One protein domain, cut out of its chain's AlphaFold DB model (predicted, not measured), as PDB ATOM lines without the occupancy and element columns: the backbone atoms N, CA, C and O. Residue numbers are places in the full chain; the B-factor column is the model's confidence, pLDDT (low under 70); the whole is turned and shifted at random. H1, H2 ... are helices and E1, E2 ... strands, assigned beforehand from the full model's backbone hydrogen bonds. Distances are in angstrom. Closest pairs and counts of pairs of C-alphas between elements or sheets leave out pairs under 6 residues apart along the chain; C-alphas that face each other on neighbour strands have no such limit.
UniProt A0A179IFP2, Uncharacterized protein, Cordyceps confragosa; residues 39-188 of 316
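This is residues 39 to 188 of the 316 residues of an uncharacterized protein of Cordyceps confragosa (UniProt A0A179IFP2). A strongly twisted six-stranded sheet curls partly round the long helix H3, which packs on one face, while H5 crosses the opposite face near the end of the printed part. H2 is also on the sheet, and H1 packs outside H3, away from the strands. The printed part has 150 residues with five named helices and six named strands, in the order H1 E1 E2 H2 H3 E3 E4 H4 E5 E6 H5; the class is mixed, helices and strands. The sheet is mixed too, in the order E1 E6 E5 E2 E4 E3, with E1 and E6 parallel, E5 and E2 parallel, and the other neighbours antiparallel. The whole is compact, with a radius of gyration of the C-alphas of 15.1 A and spans of 42 by 39 by 30 A.

H1, residues 39 to 44, touches H3, residues 94 to 110, and H3 touches H1 with its residues 96 to 100 alone. Their closest C-alphas are those of Asp 39 and Ile 96, 6.2 A apart, and they run the same way at a shallow tilt of 26 degrees. H1 is not on the sheet. E1, residues 51 to 53, is an edge strand and the parallel neighbour of E6, residues 166 to 171; N 167 and O 51 are 2.9 A apart, within hydrogen-bond range. E2, residues 68 to 74, is an inner strand, parallel to E5, residues 147 to 153, with N 70 and O 148 at 2.7 A. It is antiparallel to E4, residues 127 to 134, with N 132 and O 69 at 2.7 A. H2, residues 75 to 84, is on the sheet, and its closest C-alpha pair with E4 is Tyr 75 and Arg 127, 5.8 A apart; H2 and H3 are near each other, with 5 pairs of C-alphas within 10 A. H3 is on the sheet with 73 pairs of C-alphas within 10 A, and the C-alphas of Ser 106 and Leu 116 are its closest pair with E3, residues 116 to 123, at 5.9 A. E2, H2, H3 and E3 form a split strand-helix-strand unit, two strands running the same way with E4 between them in the sheet, and its crossover is right-handed. E3 bends by 60 degrees at residue 119 and forms a hairpin with E4, where N 131 and O 120 are 2.7 A apart. H4, residues 135 to 138, only grazes the sheet. E5 and E6 form a hairpin, with N 151 and O 168 at 2.8 A. H5, residues 174 to 186, is on the opposite face from H3, at a height over the sheet of 9.9 A; on the local plane it stands at 62 degrees to E4, only just across the strands. H2 and H3 on one face, the sheet, and H5 on the other make three layers. Every O i to N i+4 pair is within hydrogen-bond range in H1, H2, H3 and H5, while H4 is too short for such a pair.

H1 begins at C-alpha 39 (3.202, -14.642, 28.745), and the three-residue E1 follows at 51 to 53. E2, 68 to 74, measures 19.4 A; H2, 75 to 84, 14.2 A; and H3, 94 to 110, 23.7 A, from C-alpha 94 at (-2.671, -9.030, 34.701). E3, 116 to 123, measures 20.0 A, and E4, 127 to 134, 22.6 A, before the four-residue H4. E5, 147 to 153, measures 19.5 A, E6, 166 to 171, 16.6 A, and H5, 174 to 186, 18.7 A, ending at C-alpha 186 (2.625, -2.755, 55.439).

The C-alphas of Gly 157 and His 188 are the two farthest apart, at 46.5 A. The printed part has no cut. The links E1 to E2 and E5 to E6 are long, with 14 and 12 residues. The mean pLDDT of the printed part is 81.3, with values under 70 at residues 56, 58, 137 to 144, 156 to 162 and 182 to 188.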
ATOM      1  N   ASP A  39       1.856 -14.508  28.180       70.62
ATOM      2  CA  ASP A  39       3.202 -14.642  28.745       70.62
ATOM      3  C   ASP A  39       4.275 -14.896  27.690       70.62
ATOM      4  O   ASP A  39       5.255 -14.155  27.649       70.62
ATOM      5  N   GLU A  40       4.098 -15.904  26.836       72.69
ATOM      6  CA  GLU A  40       5.101 -16.258  25.823       72.69
ATOM      7  C   GLU A  40       5.285 -15.122  24.811       72.69
ATOM      8  O   GLU A  40       6.406 -14.702  24.521       72.69
ATOM      9  N   ALA A  41       4.178 -14.551  24.338       74.31
ATOM     10  CA  ALA A  41       4.215 -13.477  23.359       74.31
ATOM     11  C   ALA A  41       4.888 -12.206  23.889       74.31
ATOM     12  O   ALA A  41       5.696 -11.611  23.184       74.31
ATOM     13  N   LEU A  42       4.579 -11.781  25.122       81.19
ATOM     14  CA  LEU A  42       5.167 -10.572  25.711       81.19
ATOM     15  C   LEU A  42       6.609 -10.780  26.195       81.19
ATOM     16  O   LEU A  42       7.352  -9.803  26.316       81.19
ATOM     17  N   ALA A  43       7.013 -12.020  26.480       76.56
ATOM     18  CA  ALA A  43       8.399 -12.341  26.808       76.56
ATOM     19  C   ALA A  43       9.321 -12.135  25.597       76.56
ATOM     20  O   ALA A  43      10.362 -11.488  25.734       76.56
ATOM     21  N   ASP A  44       8.899 -12.619  24.426       75.62
ATOM     22  CA  ASP A  44       9.658 -12.529  23.172       75.62
ATOM     23  C   ASP A  44       9.426 -11.212  22.409       75.62
ATOM     24  O   ASP A  44      10.146 -10.906  21.454       75.62
ATOM     25  N   PHE A  45       8.437 -10.412  22.819       79.31
ATOM     26  CA  PHE A  45       8.159  -9.120  22.204       79.31
ATOM     27  C   PHE A  45       9.317  -8.141  22.431       79.31
ATOM     28  O   PHE A  45       9.687  -7.831  23.569       79.31
ATOM     29  N   GLU A  46       9.866  -7.617  21.333       82.19
ATOM     30  CA  GLU A  46      10.866  -6.553  21.387       82.19
ATOM     31  C   GLU A  46      10.251  -5.321  22.047       82.19
ATOM     32  O   GLU A  46       9.199  -4.828  21.629       82.19
ATOM     33  N   ILE A  47      10.911  -4.808  23.084       80.56
ATOM     34  CA  ILE A  47      10.378  -3.653  23.784       80.56
ATOM     35  C   ILE A  47      10.372  -2.443  22.867       80.56
ATOM     36  O   ILE A  47      11.409  -2.058  22.319       80.56
ATOM     37  N   PRO A  48       9.209  -1.790  22.722       78.00
ATOM     38  CA  PRO A  48       9.136  -0.569  21.962       78.00
ATOM     39  C   PRO A  48       9.976   0.472  22.694       78.00
ATOM     40  O   PRO A  48       9.718   0.786  23.859       78.00
ATOM     41  N   LYS A  49      10.971   1.032  22.000       78.50
ATOM     42  CA  LYS A  49      11.752   2.143  22.544       78.50
ATOM     43  C   LYS A  49      10.809   3.284  22.888       78.50
ATOM     44  O   LYS A  49      10.160   3.846  22.002       78.50
ATOM     45  N   ALA A  50      10.740   3.609  24.172       82.38
ATOM     46  CA  ALA A  50       9.937   4.704  24.665       82.38
ATOM     47  C   ALA A  50      10.794   5.959  24.814       82.38
ATOM     48  O   ALA A  50      11.895   5.925  25.355       82.38
ATOM     49  N   LEU A  51      10.284   7.082  24.318       83.62
ATOM     50  CA  LEU A  51      10.969   8.367  24.414       83.62
ATOM     51  C   LEU A  51      10.321   9.213  25.505       83.62
ATOM     52  O   LEU A  51       9.097   9.366  25.542       83.62
ATOM     53  N   THR A  52      11.140   9.805  26.366       83.06
ATOM     54  CA  THR A  52      10.656  10.701  27.416       83.06
ATOM     55  C   THR A  52      10.308  12.064  26.833       83.06
ATOM     56  O   THR A  52      11.070  12.654  26.063       83.06
ATOM     57  N   ARG A  53       9.130  12.584  27.189       80.56
ATOM     58  CA  ARG A  53       8.740  13.962  26.865       80.56
ATOM     59  C   ARG A  53       8.822  14.816  28.122       80.56
ATOM     60  O   ARG A  53       8.212  14.499  29.137       80.56
ATOM     61  N   TYR A  54       9.592  15.896  28.041       72.12
ATOM     62  CA  TYR A  54       9.744  16.882  29.108       72.12
ATOM     63  C   TYR A  54       8.705  18.000  28.970       72.12
ATOM     64  O   TYR A  54       8.498  18.514  27.870       72.12
ATOM     65  N   TYR A  55       8.103  18.392  30.093       71.50
ATOM     66  CA  TYR A  55       7.243  19.567  30.219       71.50
ATOM     67  C   TYR A  55       8.064  20.733  30.801       71.50
ATOM     68  O   TYR A  55       8.393  20.701  31.991       71.50
ATOM     69  N   PRO A  56       8.439  21.749  29.996       67.25
ATOM     70  CA  PRO A  56       9.313  22.850  30.417       67.25
ATOM     71  C   PRO A  56       8.870  23.584  31.683       67.25
ATOM     72  O   PRO A  56       9.708  24.047  32.456       67.25
ATOM     73  N   GLU A  57       7.562  23.665  31.905       76.56
ATOM     74  CA  GLU A  57       6.903  24.282  33.051       76.56
ATOM     75  C   GLU A  57       7.198  23.597  34.395       76.56
ATOM     76  O   GLU A  57       7.007  24.212  35.442       76.56
ATOM     77  N   ILE A  58       7.690  22.354  34.381       69.69
ATOM     78  CA  ILE A  58       8.005  21.576  35.590       69.69
ATOM     79  C   ILE A  58       9.413  21.905  36.125       69.69
ATOM     80  O   ILE A  58       9.718  21.639  37.288       69.69
ATOM     81  N   GLY A  59      10.259  22.558  35.320       70.38
ATOM     82  CA  GLY A  59      11.638  22.879  35.686       70.38
ATOM     83  C   GLY A  59      12.558  21.651  35.711       70.38
ATOM     84  O   GLY A  59      12.165  20.536  35.371       70.38
ATOM     85  N   GLN A  60      13.820  21.855  36.104       73.25
ATOM     86  CA  GLN A  60      14.776  20.751  36.216       73.25
ATOM     87  C   GLN A  60      14.289  19.729  37.245       73.25
ATOM     88  O   GLN A  60      14.109  20.050  38.419       73.25
ATOM     89  N   PHE A  61      14.116  18.490  36.791       75.06
ATOM     90  CA  PHE A  61      13.750  17.366  37.635       75.06
ATOM     91  C   PHE A  61      14.919  16.393  37.758       75.06
ATOM     92  O   PHE A  61      15.606  16.073  36.789       75.06
ATOM     93  N   ASP A  62      15.152  15.944  38.983       81.31
ATOM     94  CA  ASP A  62      16.285  15.112  39.355       81.31
ATOM     95  C   ASP A  62      15.913  13.628  39.257       81.31
ATOM     96  O   ASP A  62      15.509  12.990  40.234       81.31
ATOM     97  N   PHE A  63      16.030  13.094  38.040       81.06
ATOM     98  CA  PHE A  63      15.740  11.692  37.735       81.06
ATOM     99  C   PHE A  63      16.647  10.707  38.470       81.06
ATOM    100  O   PHE A  63      16.205   9.610  38.802       81.06
ATOM    101  N   ALA A  64      17.887  11.103  38.776       81.69
ATOM    102  CA  ALA A  64      18.867  10.237  39.427       81.69
ATOM    103  C   ALA A  64      18.421   9.784  40.824       81.69
ATOM    104  O   ALA A  64      18.856   8.745  41.307       81.69
ATOM    105  N   ASN A  65      17.538  10.553  41.462       84.12
ATOM    106  CA  ASN A  65      17.019  10.246  42.786       84.12
ATOM    107  C   ASN A  65      15.574   9.727  42.766       84.12
ATOM    108  O   ASN A  65      14.945   9.651  43.822       84.12
ATOM    109  N   VAL A  66      15.011   9.396  41.601       89.75
ATOM    110  CA  VAL A  66      13.680   8.782  41.538       89.75
ATOM    111  C   VAL A  66      13.752   7.369  42.096       89.75
ATOM    112  O   VAL A  66      14.562   6.543  41.691       89.75
ATOM    113  N   THR A  67      12.865   7.100  43.045       90.75
ATOM    114  CA  THR A  67      12.768   5.804  43.732       90.75
ATOM    115  C   THR A  67      11.561   5.003  43.270       90.75
ATOM    116  O   THR A  67      11.583   3.783  43.342       90.75
ATOM    117  N   HIS A  68      10.508   5.683  42.811       92.38
ATOM    118  CA  HIS A  68       9.231   5.066  42.477       92.38
ATOM    119  C   HIS A  68       8.647   5.655  41.196       92.38
ATOM    120  O   HIS A  68       8.750   6.858  40.941       92.38
ATOM    121  N   PHE A  69       7.954   4.814  40.443       94.75
ATOM    122  CA  PHE A  69       7.206   5.179  39.250       94.75
ATOM    123  C   PHE A  69       5.779   4.671  39.406       94.75
ATOM    124  O   PHE A  69       5.568   3.494  39.657       94.75
ATOM    125  N   VAL A  70       4.792   5.541  39.252       95.25
ATOM    126  CA  VAL A  70       3.384   5.159  39.177       95.25
ATOM    127  C   VAL A  70       2.938   5.349  37.755       95.25
ATOM    128  O   VAL A  70       2.697   6.465  37.300       95.25
ATOM    129  N   LEU A  71       2.851   4.237  37.052       95.69
ATOM    130  CA  LEU A  71       2.330   4.193  35.714       95.69
ATOM    131  C   LEU A  71       0.803   4.218  35.768       95.69
ATOM    132  O   LEU A  71       0.160   3.326  36.311       95.69
ATOM    133  N   LYS A  72       0.230   5.245  35.164       93.88
ATOM    134  CA  LYS A  72      -1.189   5.374  34.889       93.88
ATOM    135  C   LYS A  72      -1.428   4.956  33.444       93.88
ATOM    136  O   LYS A  72      -0.923   5.604  32.528       93.88
ATOM    137  N   VAL A  73      -2.201   3.895  33.255       89.88
ATOM    138  CA  VAL A  73      -2.491   3.327  31.936       89.88
ATOM    139  C   VAL A  73      -3.993   3.342  31.727       89.88
ATOM    140  O   VAL A  73      -4.707   2.742  32.535       89.88
ATOM    141  N   TYR A  74      -4.488   4.009  30.685       88.88
ATOM    142  CA  TYR A  74      -5.894   3.880  30.330       88.88
ATOM    143  C   TYR A  74      -6.088   2.653  29.463       88.88
ATOM    144  O   TYR A  74      -5.213   2.239  28.701       88.88
ATOM    145  N   TYR A  75      -7.271   2.068  29.565       86.75
ATOM    146  CA  TYR A  75      -7.579   0.850  28.837       86.75
ATOM    147  C   TYR A  75      -7.452   0.976  27.319       86.75
ATOM    148  O   TYR A  75      -7.114  -0.004  26.660       86.75
ATOM    149  N   ILE A  76      -7.676   2.172  26.770       83.19
ATOM    150  CA  ILE A  76      -7.489   2.414  25.341       83.19
ATOM    151  C   ILE A  76      -6.017   2.281  24.937       83.19
ATOM    152  O   ILE A  76      -5.727   1.604  23.955       83.19
ATOM    153  N   GLU A  77      -5.064   2.817  25.713       84.31
ATOM    154  CA  GLU A  77      -3.648   2.623  25.383       84.31
ATOM    155  C   GLU A  77      -3.193   1.193  25.669       84.31
ATOM    156  O   GLU A  77      -2.379   0.662  24.915       84.31
ATOM    157  N   GLN A  78      -3.745   0.537  26.699       85.75
ATOM    158  CA  GLN A  78      -3.483  -0.887  26.941       85.75
ATOM    159  C   GLN A  78      -3.860  -1.732  25.726       85.75
ATOM    160  O   GLN A  78      -3.047  -2.535  25.270       85.75
ATOM    161  N   ALA A  79      -5.067  -1.528  25.191       83.69
ATOM    162  CA  ALA A  79      -5.556  -2.239  24.018       83.69
ATOM    163  C   ALA A  79      -4.635  -2.018  22.812       83.69
ATOM    164  O   ALA A  79      -4.234  -2.987  22.174       83.69
ATOM    165  N   THR A  80      -4.211  -0.779  22.559       83.56
ATOM    166  CA  THR A  80      -3.296  -0.460  21.454       83.56
ATOM    167  C   THR A  80      -1.927  -1.132  21.610       83.56
ATOM    168  O   THR A  80      -1.397  -1.685  20.643       83.56
ATOM    169  N   ILE A  81      -1.342  -1.125  22.816       84.56
ATOM    170  CA  ILE A  81      -0.057  -1.796  23.088       84.56
ATOM    171  C   ILE A  81      -0.185  -3.310  22.866       84.56
ATOM    172  O   ILE A  81       0.655  -3.914  22.201       84.56
ATOM    173  N   LEU A  82      -1.242  -3.914  23.404       84.44
ATOM    174  CA  LEU A  82      -1.501  -5.349  23.302       84.44
ATOM    175  C   LEU A  82      -1.774  -5.798  21.867       84.44
ATOM    176  O   LEU A  82      -1.224  -6.805  21.430       84.44
ATOM    177  N   ALA A  83      -2.548  -5.020  21.112       80.94
ATOM    178  CA  ALA A  83      -2.823  -5.280  19.706       80.94
ATOM    179  C   ALA A  83      -1.540  -5.249  18.862       80.94
ATOM    180  O   ALA A  83      -1.336  -6.115  18.013       80.94
ATOM    181  N   ARG A  84      -0.612  -4.325  19.145       79.19
ATOM    182  CA  ARG A  84       0.713  -4.303  18.500       79.19
ATOM    183  C   ARG A  84       1.562  -5.526  18.857       79.19
ATOM    184  O   ARG A  84       2.343  -5.983  18.027       79.19
ATOM    185  N   ALA A  85       1.396  -6.052  20.067       79.38
ATOM    186  CA  ALA A  85       2.005  -7.307  20.499       79.38
ATOM    187  C   ALA A  85       1.241  -8.559  20.027       79.38
ATOM    188  O   ALA A  85       1.694  -9.674  20.275       79.38
ATOM    189  N   GLY A  86       0.107  -8.400  19.334       80.00
ATOM    190  CA  GLY A  86      -0.709  -9.509  18.839       80.00
ATOM    191  C   GLY A  86      -1.381 -10.331  19.941       80.00
ATOM    192  O   GLY A  86      -1.742 -11.480  19.698       80.00
ATOM    193  N   VAL A  87      -1.553  -9.766  21.140       82.81
ATOM    194  CA  VAL A  87      -2.123 -10.454  22.308       82.81
ATOM    195  C   VAL A  87      -3.329  -9.734  22.886       82.81
ATOM    196  O   VAL A  87      -3.588  -8.568  22.607       82.81
ATOM    197  N   ARG A  88      -4.082 -10.443  23.732       82.62
ATOM    198  CA  ARG A  88      -5.201  -9.891  24.503       82.62
ATOM    199  C   ARG A  88      -4.821  -9.730  25.970       82.62
ATOM    200  O   ARG A  88      -4.013 -10.493  26.499       82.62
ATOM    201  N   TYR A  89      -5.451  -8.764  26.635       83.31
ATOM    202  CA  TYR A  89      -5.270  -8.559  28.069       83.31
ATOM    203  C   TYR A  89      -5.803  -9.772  28.838       83.31
ATOM    204  O   TYR A  89      -6.973 -10.144  28.693       83.31
ATOM    205  N   ASN A  90      -4.961 -10.369  29.678       83.12
ATOM    206  CA  ASN A  90      -5.348 -11.490  30.519       83.12
ATOM    207  C   ASN A  90      -5.735 -11.006  31.922       83.12
ATOM    208  O   ASN A  90      -4.877 -10.766  32.765       83.12
ATOM    209  N   TRP A  91      -7.041 -10.907  32.180       82.12
ATOM    210  CA  TRP A  91      -7.575 -10.494  33.483       82.12
ATOM    211  C   TRP A  91      -7.277 -11.474  34.620       82.12
ATOM    212  O   TRP A  91      -7.286 -11.061  35.775       82.12
ATOM    213  N   ASP A  92      -7.014 -12.745  34.307       81.44
ATOM    214  CA  ASP A  92      -6.663 -13.748  35.314       81.44
ATOM    215  C   ASP A  92      -5.178 -13.629  35.714       81.44
ATOM    216  O   ASP A  92      -4.797 -13.998  36.823       81.44
ATOM    217  N   PHE A  93      -4.342 -13.058  34.833       81.94
ATOM    218  CA  PHE A  93      -2.900 -12.879  35.037       81.94
ATOM    219  C   PHE A  93      -2.416 -11.485  34.581       81.94
ATOM    220  O   PHE A  93      -1.542 -11.376  33.714       81.94
ATOM    221  N   PRO A  94      -2.942 -10.393  35.169       83.94
ATOM    222  CA  PRO A  94      -2.671  -9.030  34.701       83.94
ATOM    223  C   PRO A  94      -1.221  -8.587  34.955       83.94
ATOM    224  O   PRO A  94      -0.674  -7.743  34.245       83.94
ATOM    225  N   PHE A  95      -0.555  -9.212  35.931       85.50
ATOM    226  CA  PHE A  95       0.823  -8.906  36.307       85.50
ATOM    227  C   PHE A  95       1.831  -9.136  35.177       85.50
ATOM    228  O   PHE A  95       2.833  -8.429  35.133       85.50
ATOM    229  N   ILE A  96       1.577 -10.069  34.251       86.06
ATOM    230  CA  ILE A  96       2.446 -10.301  33.085       86.06
ATOM    231  C   ILE A  96       2.531  -9.017  32.259       86.06
ATOM    232  O   ILE A  96       3.617  -8.523  31.949       86.06
ATOM    233  N   PHE A  97       1.370  -8.438  31.958       89.44
ATOM    234  CA  PHE A  97       1.293  -7.204  31.199       89.44
ATOM    235  C   PHE A  97       1.843  -6.017  31.994       89.44
ATOM    236  O   PHE A  97       2.585  -5.203  31.452       89.44
ATOM    237  N   TRP A  98       1.577  -5.938  33.298       92.19
ATOM    238  CA  TRP A  98       2.174  -4.905  34.151       92.19
ATOM    239  C   TRP A  98       3.704  -4.974  34.180       92.19
ATOM    240  O   TRP A  98       4.357  -3.937  34.084       92.19
ATOM    241  N   HIS A  99       4.294  -6.168  34.250       90.31
ATOM    242  CA  HIS A  99       5.742  -6.348  34.143       90.31
ATOM    243  C   HIS A  99       6.272  -5.879  32.789       90.31
ATOM    244  O   HIS A  99       7.280  -5.173  32.743       90.31
ATOM    245  N   PHE A 100       5.576  -6.214  31.703       91.31
ATOM    246  CA  PHE A 100       5.917  -5.736  30.368       91.31
ATOM    247  C   PHE A 100       5.919  -4.199  30.289       91.31
ATOM    248  O   PHE A 100       6.904  -3.602  29.854       91.31
ATOM    249  N   LEU A 101       4.878  -3.541  30.804       92.88
ATOM    250  CA  LEU A 101       4.829  -2.079  30.882       92.88
ATOM    251  C   LEU A 101       5.947  -1.500  31.763       92.88
ATOM    252  O   LEU A 101       6.526  -0.466  31.431       92.88
ATOM    253  N   GLY A 102       6.279  -2.178  32.863       93.62
ATOM    254  CA  GLY A 102       7.400  -1.824  33.729       93.62
ATOM    255  C   GLY A 102       8.729  -1.805  32.978       93.62
ATOM    256  O   GLY A 102       9.504  -0.868  33.159       93.62
ATOM    257  N   ARG A 103       8.965  -2.764  32.073       92.44
ATOM    258  CA  ARG A 103      10.171  -2.782  31.232       92.44
ATOM    259  C   ARG A 103      10.227  -1.582  30.278       92.44
ATOM    260  O   ARG A 103      11.279  -0.962  30.168       92.44
ATOM    261  N   ILE A 104       9.097  -1.197  29.666       92.44
ATOM    262  CA  ILE A 104       9.004   0.009  28.815       92.44
ATOM    263  C   ILE A 104       9.360   1.270  29.617       92.44
ATOM    264  O   ILE A 104      10.133   2.108  29.156       92.44
ATOM    265  N   VAL A 105       8.808   1.417  30.828       94.25
ATOM    266  CA  VAL A 105       9.101   2.565  31.704       94.25
ATOM    267  C   VAL A 105      10.563   2.551  32.152       94.25
ATOM    268  O   VAL A 105      11.215   3.592  32.154       94.25
ATOM    269  N   SER A 106      11.090   1.381  32.506       92.56
ATOM    270  CA  SER A 106      12.482   1.217  32.922       92.56
ATOM    271  C   SER A 106      13.439   1.634  31.801       92.56
ATOM    272  O   SER A 106      14.341   2.434  32.038       92.56
ATOM    273  N   GLU A 107      13.188   1.191  30.569       90.69
ATOM    274  CA  GLU A 107      13.974   1.594  29.400       90.69
ATOM    275  C   GLU A 107      13.892   3.109  29.157       90.69
ATOM    276  O   GLU A 107      14.915   3.757  28.965       90.69
ATOM    277  N   ALA A 108      12.695   3.702  29.246       90.62
ATOM    278  CA  ALA A 108      12.494   5.128  28.981       90.62
ATOM    279  C   ALA A 108      13.260   6.056  29.940       90.62
ATOM    280  O   ALA A 108      13.714   7.124  29.532       90.62
ATOM    281  N   PHE A 109      13.343   5.699  31.227       91.19
ATOM    282  CA  PHE A 109      13.872   6.590  32.269       91.19
ATOM    283  C   PHE A 109      15.233   6.175  32.829       91.19
ATOM    284  O   PHE A 109      15.898   7.012  33.439       91.19
ATOM    285  N   LEU A 110      15.628   4.908  32.679       89.50
ATOM    286  CA  LEU A 110      16.816   4.331  33.319       89.50
ATOM    287  C   LEU A 110      17.788   3.693  32.310       89.50
ATOM    288  O   LEU A 110      18.793   3.118  32.736       89.50
ATOM    289  N   ASP A 111      17.493   3.782  31.005       88.44
ATOM    290  CA  ASP A 111      18.275   3.210  29.895       88.44
ATOM    291  C   ASP A 111      18.571   1.702  30.065       88.44
ATOM    292  O   ASP A 111      19.610   1.199  29.624       88.44
ATOM    293  N   ARG A 112      17.698   0.993  30.799       88.38
ATOM    294  CA  ARG A 112      17.744  -0.456  31.042       88.38
ATOM    295  C   ARG A 112      16.354  -0.983  31.363       88.38
ATOM    296  O   ARG A 112      15.681  -0.427  32.225       88.38
ATOM    297  N   GLU A 113      15.979  -2.125  30.805       90.12
ATOM    298  CA  GLU A 113      14.640  -2.718  30.958       90.12
ATOM    299  C   GLU A 113      14.335  -3.334  32.342       90.12
ATOM    300  O   GLU A 113      13.171  -3.513  32.692       90.12
ATOM    301  N   ASP A 114      15.346  -3.695  33.138       88.06
ATOM    302  CA  ASP A 114      15.195  -4.585  34.303       88.06
ATOM    303  C   ASP A 114      15.354  -3.891  35.670       88.06
ATOM    304  O   ASP A 114      15.537  -4.552  36.698       88.06
ATOM    305  N   GLN A 115      15.317  -2.558  35.707       90.56
ATOM    306  CA  GLN A 115      15.640  -1.769  36.903       90.56
ATOM    307  C   GLN A 115      14.430  -1.471  37.794       90.56
ATOM    308  O   GLN A 115      14.601  -0.927  38.891       90.56
ATOM    309  N   LEU A 116      13.230  -1.847  37.350       91.31
ATOM    310  CA  LEU A 116      11.978  -1.648  38.068       91.31
ATOM    311  C   LEU A 116      11.393  -2.968  38.571       91.31
ATOM    312  O   LEU A 116      11.349  -3.958  37.844       91.31
ATOM    313  N   PHE A 117      10.897  -2.961  39.806       89.75
ATOM    314  CA  PHE A 117      10.118  -4.058  40.378       89.75
ATOM    315  C   PHE A 117       8.691  -3.598  40.659       89.75
ATOM    316  O   PHE A 117       8.459  -2.451  41.040       89.75
ATOM    317  N   LEU A 118       7.732  -4.496  40.441       89.38
ATOM    318  CA  LEU A 118       6.322  -4.244  40.706       89.38
ATOM    319  C   LEU A 118       6.085  -4.185  42.223       89.38
ATOM    320  O   LEU A 118       6.459  -5.109  42.938       89.38
ATOM    321  N   VAL A 119       5.456  -3.108  42.694       88.44
ATOM    322  CA  VAL A 119       5.114  -2.891  44.112       88.44
ATOM    323  C   VAL A 119       3.637  -3.178  44.345       88.44
ATOM    324  O   VAL A 119       3.264  -3.978  45.194       88.44
ATOM    325  N   SER A 120       2.770  -2.511  43.586       87.31
ATOM    326  CA  SER A 120       1.323  -2.614  43.768       87.31
ATOM    327  C   SER A 120       0.597  -2.160  42.516       87.31
ATOM    328  O   SER A 120       1.084  -1.264  41.828       87.31
ATOM    329  N   ALA A 121      -0.599  -2.679  42.275       88.25
ATOM    330  CA  ALA A 121      -1.486  -2.174  41.240       88.25
ATOM    331  C   ALA A 121      -2.876  -1.884  41.814       88.25
ATOM    332  O   ALA A 121      -3.314  -2.520  42.772       88.25
ATOM    333  N   SER A 122      -3.573  -0.913  41.233       86.44
ATOM    334  CA  SER A 122      -4.961  -0.607  41.576       86.44
ATOM    335  C   SER A 122      -5.738  -0.159  40.348       86.44
ATOM    336  O   SER A 122      -5.178   0.420  39.419       86.44
ATOM    337  N   VAL A 123      -7.044  -0.401  40.358       83.88
ATOM    338  CA  VAL A 123      -7.950  -0.024  39.273       83.88
ATOM    339  C   VAL A 123      -8.837   1.119  39.743       83.88
ATOM    340  O   VAL A 123      -9.387   1.074  40.844       83.88
ATOM    341  N   ASN A 124      -9.003   2.153  38.919       81.62
ATOM    342  CA  ASN A 124      -9.916   3.251  39.221       81.62
ATOM    343  C   ASN A 124     -10.569   3.789  37.947       81.62
ATOM    344  O   ASN A 124      -9.994   4.631  37.254       81.62
ATOM    345  N   GLY A 125     -11.796   3.334  37.691       85.75
ATOM    346  CA  GLY A 125     -12.562   3.696  36.505       85.75
ATOM    347  C   GLY A 125     -12.034   2.979  35.264       85.75
ATOM    348  O   GLY A 125     -12.016   1.752  35.211       85.75
ATOM    349  N   ASP A 126     -11.612   3.764  34.281       84.81
ATOM    350  CA  ASP A 126     -11.135   3.355  32.956       84.81
ATOM    351  C   ASP A 126      -9.604   3.199  32.866       84.81
ATOM    352  O   ASP A 126      -9.022   3.196  31.780       84.81
ATOM    353  N   ARG A 127      -8.942   3.123  34.022       87.81
ATOM    354  CA  ARG A 127      -7.485   3.143  34.128       87.81
ATOM    355  C   ARG A 127      -6.971   2.300  35.280       87.81
ATOM    356  O   ARG A 127      -7.596   2.203  36.343       87.81
ATOM    357  N   GLU A 128      -5.767   1.795  35.078       90.44
ATOM    358  CA  GLU A 128      -4.964   1.111  36.080       90.44
ATOM    359  C   GLU A 128      -3.814   2.013  36.526       90.44
ATOM    360  O   GLU A 128      -3.226   2.753  35.735       90.44
ATOM    361  N   TYR A 129      -3.504   1.948  37.815       91.25
ATOM    362  CA  TYR A 129      -2.331   2.555  38.422       91.25
ATOM    363  C   TYR A 129      -1.408   1.434  38.863       91.25
ATOM    364  O   TYR A 129      -1.714   0.728  39.822       91.25
ATOM    365  N   VAL A 130      -0.287   1.289  38.174       93.94
ATOM    366  CA  VAL A 130       0.729   0.278  38.439       93.94
ATOM    367  C   VAL A 130       1.944   0.976  39.029       93.94
ATOM    368  O   VAL A 130       2.533   1.859  38.413       93.94
ATOM    369  N   SER A 131       2.296   0.616  40.252       93.31
ATOM    370  CA  SER A 131       3.391   1.221  40.998       93.31
ATOM    371  C   SER A 131       4.607   0.319  40.924       93.31
ATOM    372  O   SER A 131       4.525  -0.870  41.228       93.31
ATOM    373  N   PHE A 132       5.733   0.911  40.568       93.31
ATOM    374  CA  PHE A 132       7.038   0.289  40.529       93.31
ATOM    375  C   PHE A 132       7.997   1.040  41.436       93.31
ATOM    376  O   PHE A 132       7.852   2.248  41.645       93.31
ATOM    377  N   ALA A 133       9.023   0.349  41.903       90.94
ATOM    378  CA  ALA A 133      10.163   0.982  42.537       90.94
ATOM    379  C   ALA A 133      11.469   0.575  41.862       90.94
ATOM    380  O   ALA A 133      11.539  -0.412  41.130       90.94
ATOM    381  N   THR A 134      12.493   1.402  42.045       89.62
ATOM    382  CA  THR A 134      13.829   1.160  41.502       89.62
ATOM    383  C   THR A 134      14.585   0.193  42.393       89.62
ATOM    384  O   THR A 134      14.472   0.269  43.615       89.62
ATOM    385  N   ARG A 135      15.427  -0.674  41.819       76.88
ATOM    386  CA  ARG A 135      16.269  -1.592  42.618       76.88
ATOM    387  C   ARG A 135      17.044  -0.884  43.740       76.88
ATOM    388  O   ARG A 135      17.114  -1.398  44.846       76.88
ATOM    389  N   PHE A 136      17.510   0.343  43.490       71.06
ATOM    390  CA  PHE A 136      18.185   1.182  44.487       71.06
ATOM    391  C   PHE A 136      17.351   1.454  45.753       71.06
ATOM    392  O   PHE A 136      17.921   1.595  46.831       71.06
ATOM    393  N   TYR A 137      16.022   1.548  45.644       66.25
ATOM    394  CA  TYR A 137      15.148   1.736  46.803       66.25
ATOM    395  C   TYR A 137      15.037   0.472  47.663       66.25
ATOM    396  O   TYR A 137      15.075   0.592  48.884       66.25
ATOM    397  N   VAL A 138      14.967  -0.720  47.053       61.22
ATOM    398  CA  VAL A 138      14.991  -2.000  47.802       61.22
ATOM    399  C   VAL A 138      16.243  -2.079  48.661       61.22
ATOM    400  O   VAL A 138      16.192  -2.476  49.818       61.22
ATOM    401  N   ASP A 139      17.365  -1.637  48.101       59.47
ATOM    402  CA  ASP A 139      18.654  -1.677  48.782       59.47
ATOM    403  C   ASP A 139      18.806  -0.564  49.840       59.47
ATOM    404  O   ASP A 139      19.738  -0.594  50.646       59.47
ATOM    405  N   ASN A 140      17.925   0.446  49.841       63.12
ATOM    406  CA  ASN A 140      18.042   1.640  50.677       63.12
ATOM    407  C   ASN A 140      16.670   2.162  51.151       63.12
ATOM    408  O   ASN A 140      16.249   3.279  50.833       63.12
ATOM    409  N   GLU A 141      15.995   1.346  51.966       60.53
ATOM    410  CA  GLU A 141      14.642   1.576  52.506       60.53
ATOM    411  C   GLU A 141      14.480   2.888  53.304       60.53
ATOM    412  O   GLU A 141      13.364   3.362  53.522       60.53
ATOM    413  N   ALA A 142      15.583   3.518  53.726       55.88
ATOM    414  CA  ALA A 142      15.573   4.744  54.525       55.88
ATOM    415  C   ALA A 142      15.276   6.027  53.717       55.88
ATOM    416  O   ALA A 142      15.069   7.094  54.305       55.88
ATOM    417  N   ALA A 143      15.273   5.968  52.381       64.38
ATOM    418  CA  ALA A 143      15.019   7.135  51.542       64.38
ATOM    419  C   ALA A 143      13.518   7.463  51.446       64.38
ATOM    420  O   ALA A 143      12.683   6.603  51.172       64.38
ATOM    421  N   LEU A 144      13.159   8.744  51.611       68.38
ATOM    422  CA  LEU A 144      11.795   9.197  51.323       68.38
ATOM    423  C   LEU A 144      11.464   8.937  49.847       68.38
ATOM    424  O   LEU A 144      12.275   9.293  48.986       68.38
ATOM    425  N   PRO A 145      10.267   8.407  49.533       75.25
ATOM    426  CA  PRO A 145       9.925   8.102  48.158       75.25
ATOM    427  C   PRO A 145       9.849   9.396  47.348       75.25
ATOM    428  O   PRO A 145       9.019  10.274  47.607       75.25
ATOM    429  N   LYS A 146      10.744   9.504  46.366       87.31
ATOM    430  CA  LYS A 146      10.632  10.414  45.228       87.31
ATOM    431  C   LYS A 146       9.948   9.649  44.106       87.31
ATOM    432  O   LYS A 146      10.516   8.684  43.585       87.31
ATOM    433  N   THR A 147       8.731  10.066  43.784       90.50
ATOM    434  CA  THR A 147       7.827   9.326  42.903       90.50
ATOM    435  C   THR A 147       7.489  10.144  41.664       90.50
ATOM    436  O   THR A 147       7.156  11.328  41.767       90.50
ATOM    437  N   LEU A 148       7.525   9.493  40.505       92.94
ATOM    438  CA  LEU A 148       7.003  10.014  39.246       92.94
ATOM    439  C   LEU A 148       5.642   9.402  38.929       92.94
ATOM    440  O   LEU A 148       5.459   8.202  39.095       92.94
ATOM    441  N   GLU A 149       4.698  10.211  38.457       93.38
ATOM    442  CA  GLU A 149       3.499   9.723  37.773       93.38
ATOM    443  C   GLU A 149       3.807   9.697  36.273       93.38
ATOM    444  O   GLU A 149       4.227  10.707  35.708       93.38
ATOM    445  N   VAL A 150       3.645   8.537  35.644       94.19
ATOM    446  CA  VAL A 150       3.965   8.294  34.233       94.19
ATOM    447  C   VAL A 150       2.693   7.903  33.496       94.19
ATOM    448  O   VAL A 150       1.839   7.207  34.034       94.19
ATOM    449  N   SER A 151       2.556   8.325  32.249       92.19
ATOM    450  CA  SER A 151       1.550   7.822  31.318       92.19
ATOM    451  C   SER A 151       2.240   7.459  30.012       92.19
ATOM    452  O   SER A 151       3.121   8.184  29.548       92.19
ATOM    453  N   LEU A 152       1.865   6.317  29.444       89.62
ATOM    454  CA  LEU A 152       2.342   5.883  28.135       89.62
ATOM    455  C   LEU A 152       1.298   6.262  27.092       89.62
ATOM    456  O   LEU A 152       0.106   6.090  27.325       89.62
ATOM    457  N   GLY A 153       1.746   6.777  25.956       84.81
ATOM    458  CA  GLY A 153       0.858   7.110  24.850       84.81
ATOM    459  C   GLY A 153       1.626   7.438  23.582       84.81
ATOM    460  O   GLY A 153       2.826   7.186  23.487       84.81
ATOM    461  N   TRP A 154       0.933   8.035  22.620       82.19
ATOM    462  CA  TRP A 154       1.496   8.504  21.356       82.19
ATOM    463  C   TRP A 154       1.332  10.017  21.251       82.19
ATOM    464  O   TRP A 154       0.598  10.629  22.026       82.19
ATOM    465  N   GLU A 155       2.070  10.641  20.341       71.12
ATOM    466  CA  GLU A 155       1.865  12.057  20.052       71.12
ATOM    467  C   GLU A 155       0.582  12.236  19.225       71.12
ATOM    468  O   GLU A 155       0.273  11.419  18.357       71.12
ATOM    469  N   ASP A 156      -0.199  13.278  19.520       67.25
ATOM    470  CA  ASP A 156      -1.492  13.502  18.868       67.25
ATOM    471  C   ASP A 156      -1.346  13.622  17.345       67.25
ATOM    472  O   ASP A 156      -0.524  14.386  16.843       67.25
ATOM    473  N   GLY A 157      -2.201  12.910  16.603       63.34
ATOM    474  CA  GLY A 157      -2.221  12.952  15.136       63.34
ATOM    475  C   GLY A 157      -1.222  12.017  14.452       63.34
ATOM    476  O   GLY A 157      -1.063  12.096  13.234       63.34
ATOM    477  N   HIS A 158      -0.583  11.129  15.212       67.44
ATOM    478  CA  HIS A 158       0.391  10.175  14.705       67.44
ATOM    479  C   HIS A 158      -0.110   8.723  14.745       67.44
ATOM    480  O   HIS A 158      -0.935   8.359  15.581       67.44
ATOM    481  N   ASP A 159       0.387   7.893  13.819       69.12
ATOM    482  CA  ASP A 159      -0.026   6.492  13.680       69.12
ATOM    483  C   ASP A 159       0.662   5.602  14.741       69.12
ATOM    484  O   ASP A 159       1.887   5.417  14.688       69.12
ATOM    485  N   PRO A 160      -0.091   5.003  15.686       67.19
ATOM    486  CA  PRO A 160       0.472   4.162  16.742       67.19
ATOM    487  C   PRO A 160       1.171   2.893  16.227       67.19
ATOM    488  O   PRO A 160       1.978   2.295  16.955       67.19
ATOM    489  N   LEU A 161       0.905   2.494  14.978       64.62
ATOM    490  CA  LEU A 161       1.560   1.365  14.317       64.62
ATOM    491  C   LEU A 161       2.987   1.666  13.865       64.62
ATOM    492  O   LEU A 161       3.817   0.760  13.802       64.62
ATOM    493  N   VAL A 162       3.274   2.926  13.549       67.19
ATOM    494  CA  VAL A 162       4.559   3.340  12.971       67.19
ATOM    495  C   VAL A 162       5.457   3.974  14.031       67.19
ATOM    496  O   VAL A 162       6.683   3.880  13.949       67.19
ATOM    497  N   GLU A 163       4.870   4.605  15.044       72.19
ATOM    498  CA  GLU A 163       5.620   5.450  15.965       72.19
ATOM    499  C   GLU A 163       6.108   4.770  17.245       72.19
ATOM    500  O   GLU A 163       5.664   3.695  17.659       72.19
ATOM    501  N   HIS A 164       7.073   5.443  17.872       79.44
ATOM    502  CA  HIS A 164       7.600   5.103  19.183       79.44
ATOM    503  C   HIS A 164       6.614   5.525  20.270       79.44
ATOM    504  O   HIS A 164       6.034   6.611  20.208       79.44
ATOM    505  N   ILE A 165       6.484   4.696  21.301       85.62
ATOM    506  CA  ILE A 165       5.706   5.044  22.490       85.62
ATOM    507  C   ILE A 165       6.378   6.242  23.180       85.62
ATOM    508  O   ILE A 165       7.603   6.361  23.236       85.62
ATOM    509  N   ARG A 166       5.580   7.166  23.706       87.31
ATOM    510  CA  ARG A 166       6.043   8.298  24.509       87.31
ATOM    511  C   ARG A 166       5.711   8.059  25.971       87.31
ATOM    512  O   ARG A 166       4.587   7.695  26.308       87.31
ATOM    513  N   ALA A 167       6.691   8.310  26.832       89.88
ATOM    514  CA  ALA A 167       6.498   8.359  28.271       89.88
ATOM    515  C   ALA A 167       6.338   9.821  28.703       89.88
ATOM    516  O   ALA A 167       7.297  10.602  28.728       89.88
ATOM    517  N   PHE A 168       5.103  10.190  29.021       90.25
ATOM    518  CA  PHE A 168       4.754  11.475  29.613       90.25
ATOM    519  C   PHE A 168       4.858  11.353  31.126       90.25
ATOM    520  O   PHE A 168       4.418  10.354  31.690       90.25
ATOM    521  N   TRP A 169       5.425  12.350  31.796       91.94
ATOM    522  CA  TRP A 169       5.614  12.272  33.240       91.94
ATOM    523  C   TRP A 169       5.368  13.598  33.939       91.94
ATOM    524  O   TRP A 169       5.553  14.677  33.374       91.94
ATOM    525  N   THR A 170       4.992  13.494  35.207       91.38
ATOM    526  CA  THR A 170       4.937  14.601  36.159       91.38
ATOM    527  C   THR A 170       5.411  14.116  37.534       91.38
ATOM    528  O   THR A 170       5.399  12.912  37.811       91.38
ATOM    529  N   PRO A 171       5.852  15.015  38.431       90.06
ATOM    530  CA  PRO A 171       6.029  14.659  39.832       90.06
ATOM    531  C   PRO A 171       4.720  14.096  40.393       90.06
ATOM    532  O   PRO A 171       3.655  14.688  40.196       90.06
ATOM    533  N   ALA A 172       4.785  12.963  41.090       89.00
ATOM    534  CA  ALA A 172       3.578  12.324  41.591       89.00
ATOM    535  C   ALA A 172       2.846  13.220  42.595       89.00
ATOM    536  O   ALA A 172       3.443  13.887  43.447       89.00
ATOM    537  N   ARG A 173       1.517  13.193  42.520       87.06
ATOM    538  CA  ARG A 173       0.656  13.961  43.421       87.06
ATOM    539  C   ARG A 173       0.806  13.472  44.873       87.06
ATOM    540  O   ARG A 173       1.005  12.274  45.091       87.06
ATOM    541  N   PRO A 174       0.650  14.347  45.891       83.75
ATOM    542  CA  PRO A 174       0.889  13.980  47.293       83.75
ATOM    543  C   PRO A 174       0.097  12.764  47.790       83.75
ATOM    544  O   PRO A 174       0.599  11.990  48.599       83.75
ATOM    545  N   ASN A 175      -1.126  12.568  47.293       83.12
ATOM    546  CA  ASN A 175      -1.965  11.419  47.633       83.12
ATOM    547  C   ASN A 175      -1.422  10.094  47.070       83.12
ATOM    548  O   ASN A 175      -1.520   9.070  47.736       83.12
ATOM    549  N   ILE A 176      -0.811  10.111  45.881       83.94
ATOM    550  CA  ILE A 176      -0.150   8.931  45.302       83.94
ATOM    551  C   ILE A 176       1.073   8.563  46.144       83.94
ATOM    552  O   ILE A 176       1.235   7.410  46.531       83.94
ATOM    553  N   VAL A 177       1.891   9.558  46.499       82.88
ATOM    554  CA  VAL A 177       3.068   9.355  47.359       82.88
ATOM    555  C   VAL A 177       2.662   8.791  48.725       82.88
ATOM    556  O   VAL A 177       3.328   7.901  49.245       82.88
ATOM    557  N   ALA A 178       1.563   9.280  49.307       78.44
ATOM    558  CA  ALA A 178       1.043   8.766  50.571       78.44
ATOM    559  C   ALA A 178       0.617   7.292  50.472       78.44
ATOM    560  O   ALA A 178       0.954   6.512  51.359       78.44
ATOM    561  N   ASN A 179      -0.050   6.895  49.385       77.19
ATOM    562  CA  ASN A 179      -0.462   5.505  49.178       77.19
ATOM    563  C   ASN A 179       0.736   4.552  49.069       77.19
ATOM    564  O   ASN A 179       0.727   3.503  49.704       77.19
ATOM    565  N   ILE A 180       1.790   4.945  48.347       77.25
ATOM    566  CA  ILE A 180       3.029   4.153  48.237       77.25
ATOM    567  C   ILE A 180       3.714   3.992  49.599       77.25
ATOM    568  O   ILE A 180       4.234   2.932  49.931       77.25
ATOM    569  N   ARG A 181       3.719   5.047  50.421       73.94
ATOM    570  CA  ARG A 181       4.284   4.963  51.777       73.94
ATOM    571  C   ARG A 181       3.517   3.977  52.645       73.94
ATOM    572  O   ARG A 181       4.135   3.262  53.424       73.94
ATOM    573  N   LEU A 182       2.191   3.954  52.525       66.00
ATOM    574  CA  LEU A 182       1.357   3.018  53.272       66.00
ATOM    575  C   LEU A 182       1.595   1.574  52.825       66.00
ATOM    576  O   LEU A 182       1.698   0.713  53.691       66.00
ATOM    577  N   SER A 183       1.748   1.307  51.523       62.88
ATOM    578  CA  SER A 183       2.085  -0.042  51.048       62.88
ATOM    579  C   SER A 183       3.460  -0.492  51.545       62.88
ATOM    580  O   SER A 183       3.557  -1.554  52.146       62.88
ATOM    581  N   ALA A 184       4.486   0.361  51.441       58.38
ATOM    582  CA  ALA A 184       5.827   0.042  51.939       58.38
ATOM    583  C   ALA A 184       5.864  -0.191  53.464       58.38
ATOM    584  O   ALA A 184       6.638  -1.005  53.963       58.38
ATOM    585  N   TYR A 185       5.019   0.510  54.227       52.28
ATOM    586  CA  TYR A 185       4.917   0.325  55.677       52.28
ATOM    587  C   TYR A 185       4.212  -0.983  56.059       52.28
ATOM    588  O   TYR A 185       4.525  -1.572  57.092       52.28
ATOM    589  N   LEU A 186       3.271  -1.456  55.239       50.09
ATOM    590  CA  LEU A 186       2.625  -2.755  55.439       50.09
ATOM    591  C   LEU A 186       3.570  -3.924  55.104       50.09
ATOM    592  O   LEU A 186       3.479  -4.961  55.757       50.09
ATOM    593  N   ASP A 187       4.532  -3.719  54.200       46.97
ATOM    594  CA  ASP A 187       5.599  -4.684  53.871       46.97
ATOM    595  C   ASP A 187       6.687  -4.813  54.966       46.97
ATOM    596  O   ASP A 187       7.550  -5.683  54.883       46.97
ATOM    597  N   HIS A 188       6.651  -3.987  56.027       43.78
ATOM    598  CA  HIS A 188       7.513  -4.147  57.215       43.78
ATOM    599  C   HIS A 188       7.026  -5.253  58.177       43.78
ATOM    600  O   HIS A 188       7.695  -5.562  59.166       43.78
TER     601      HIS A 188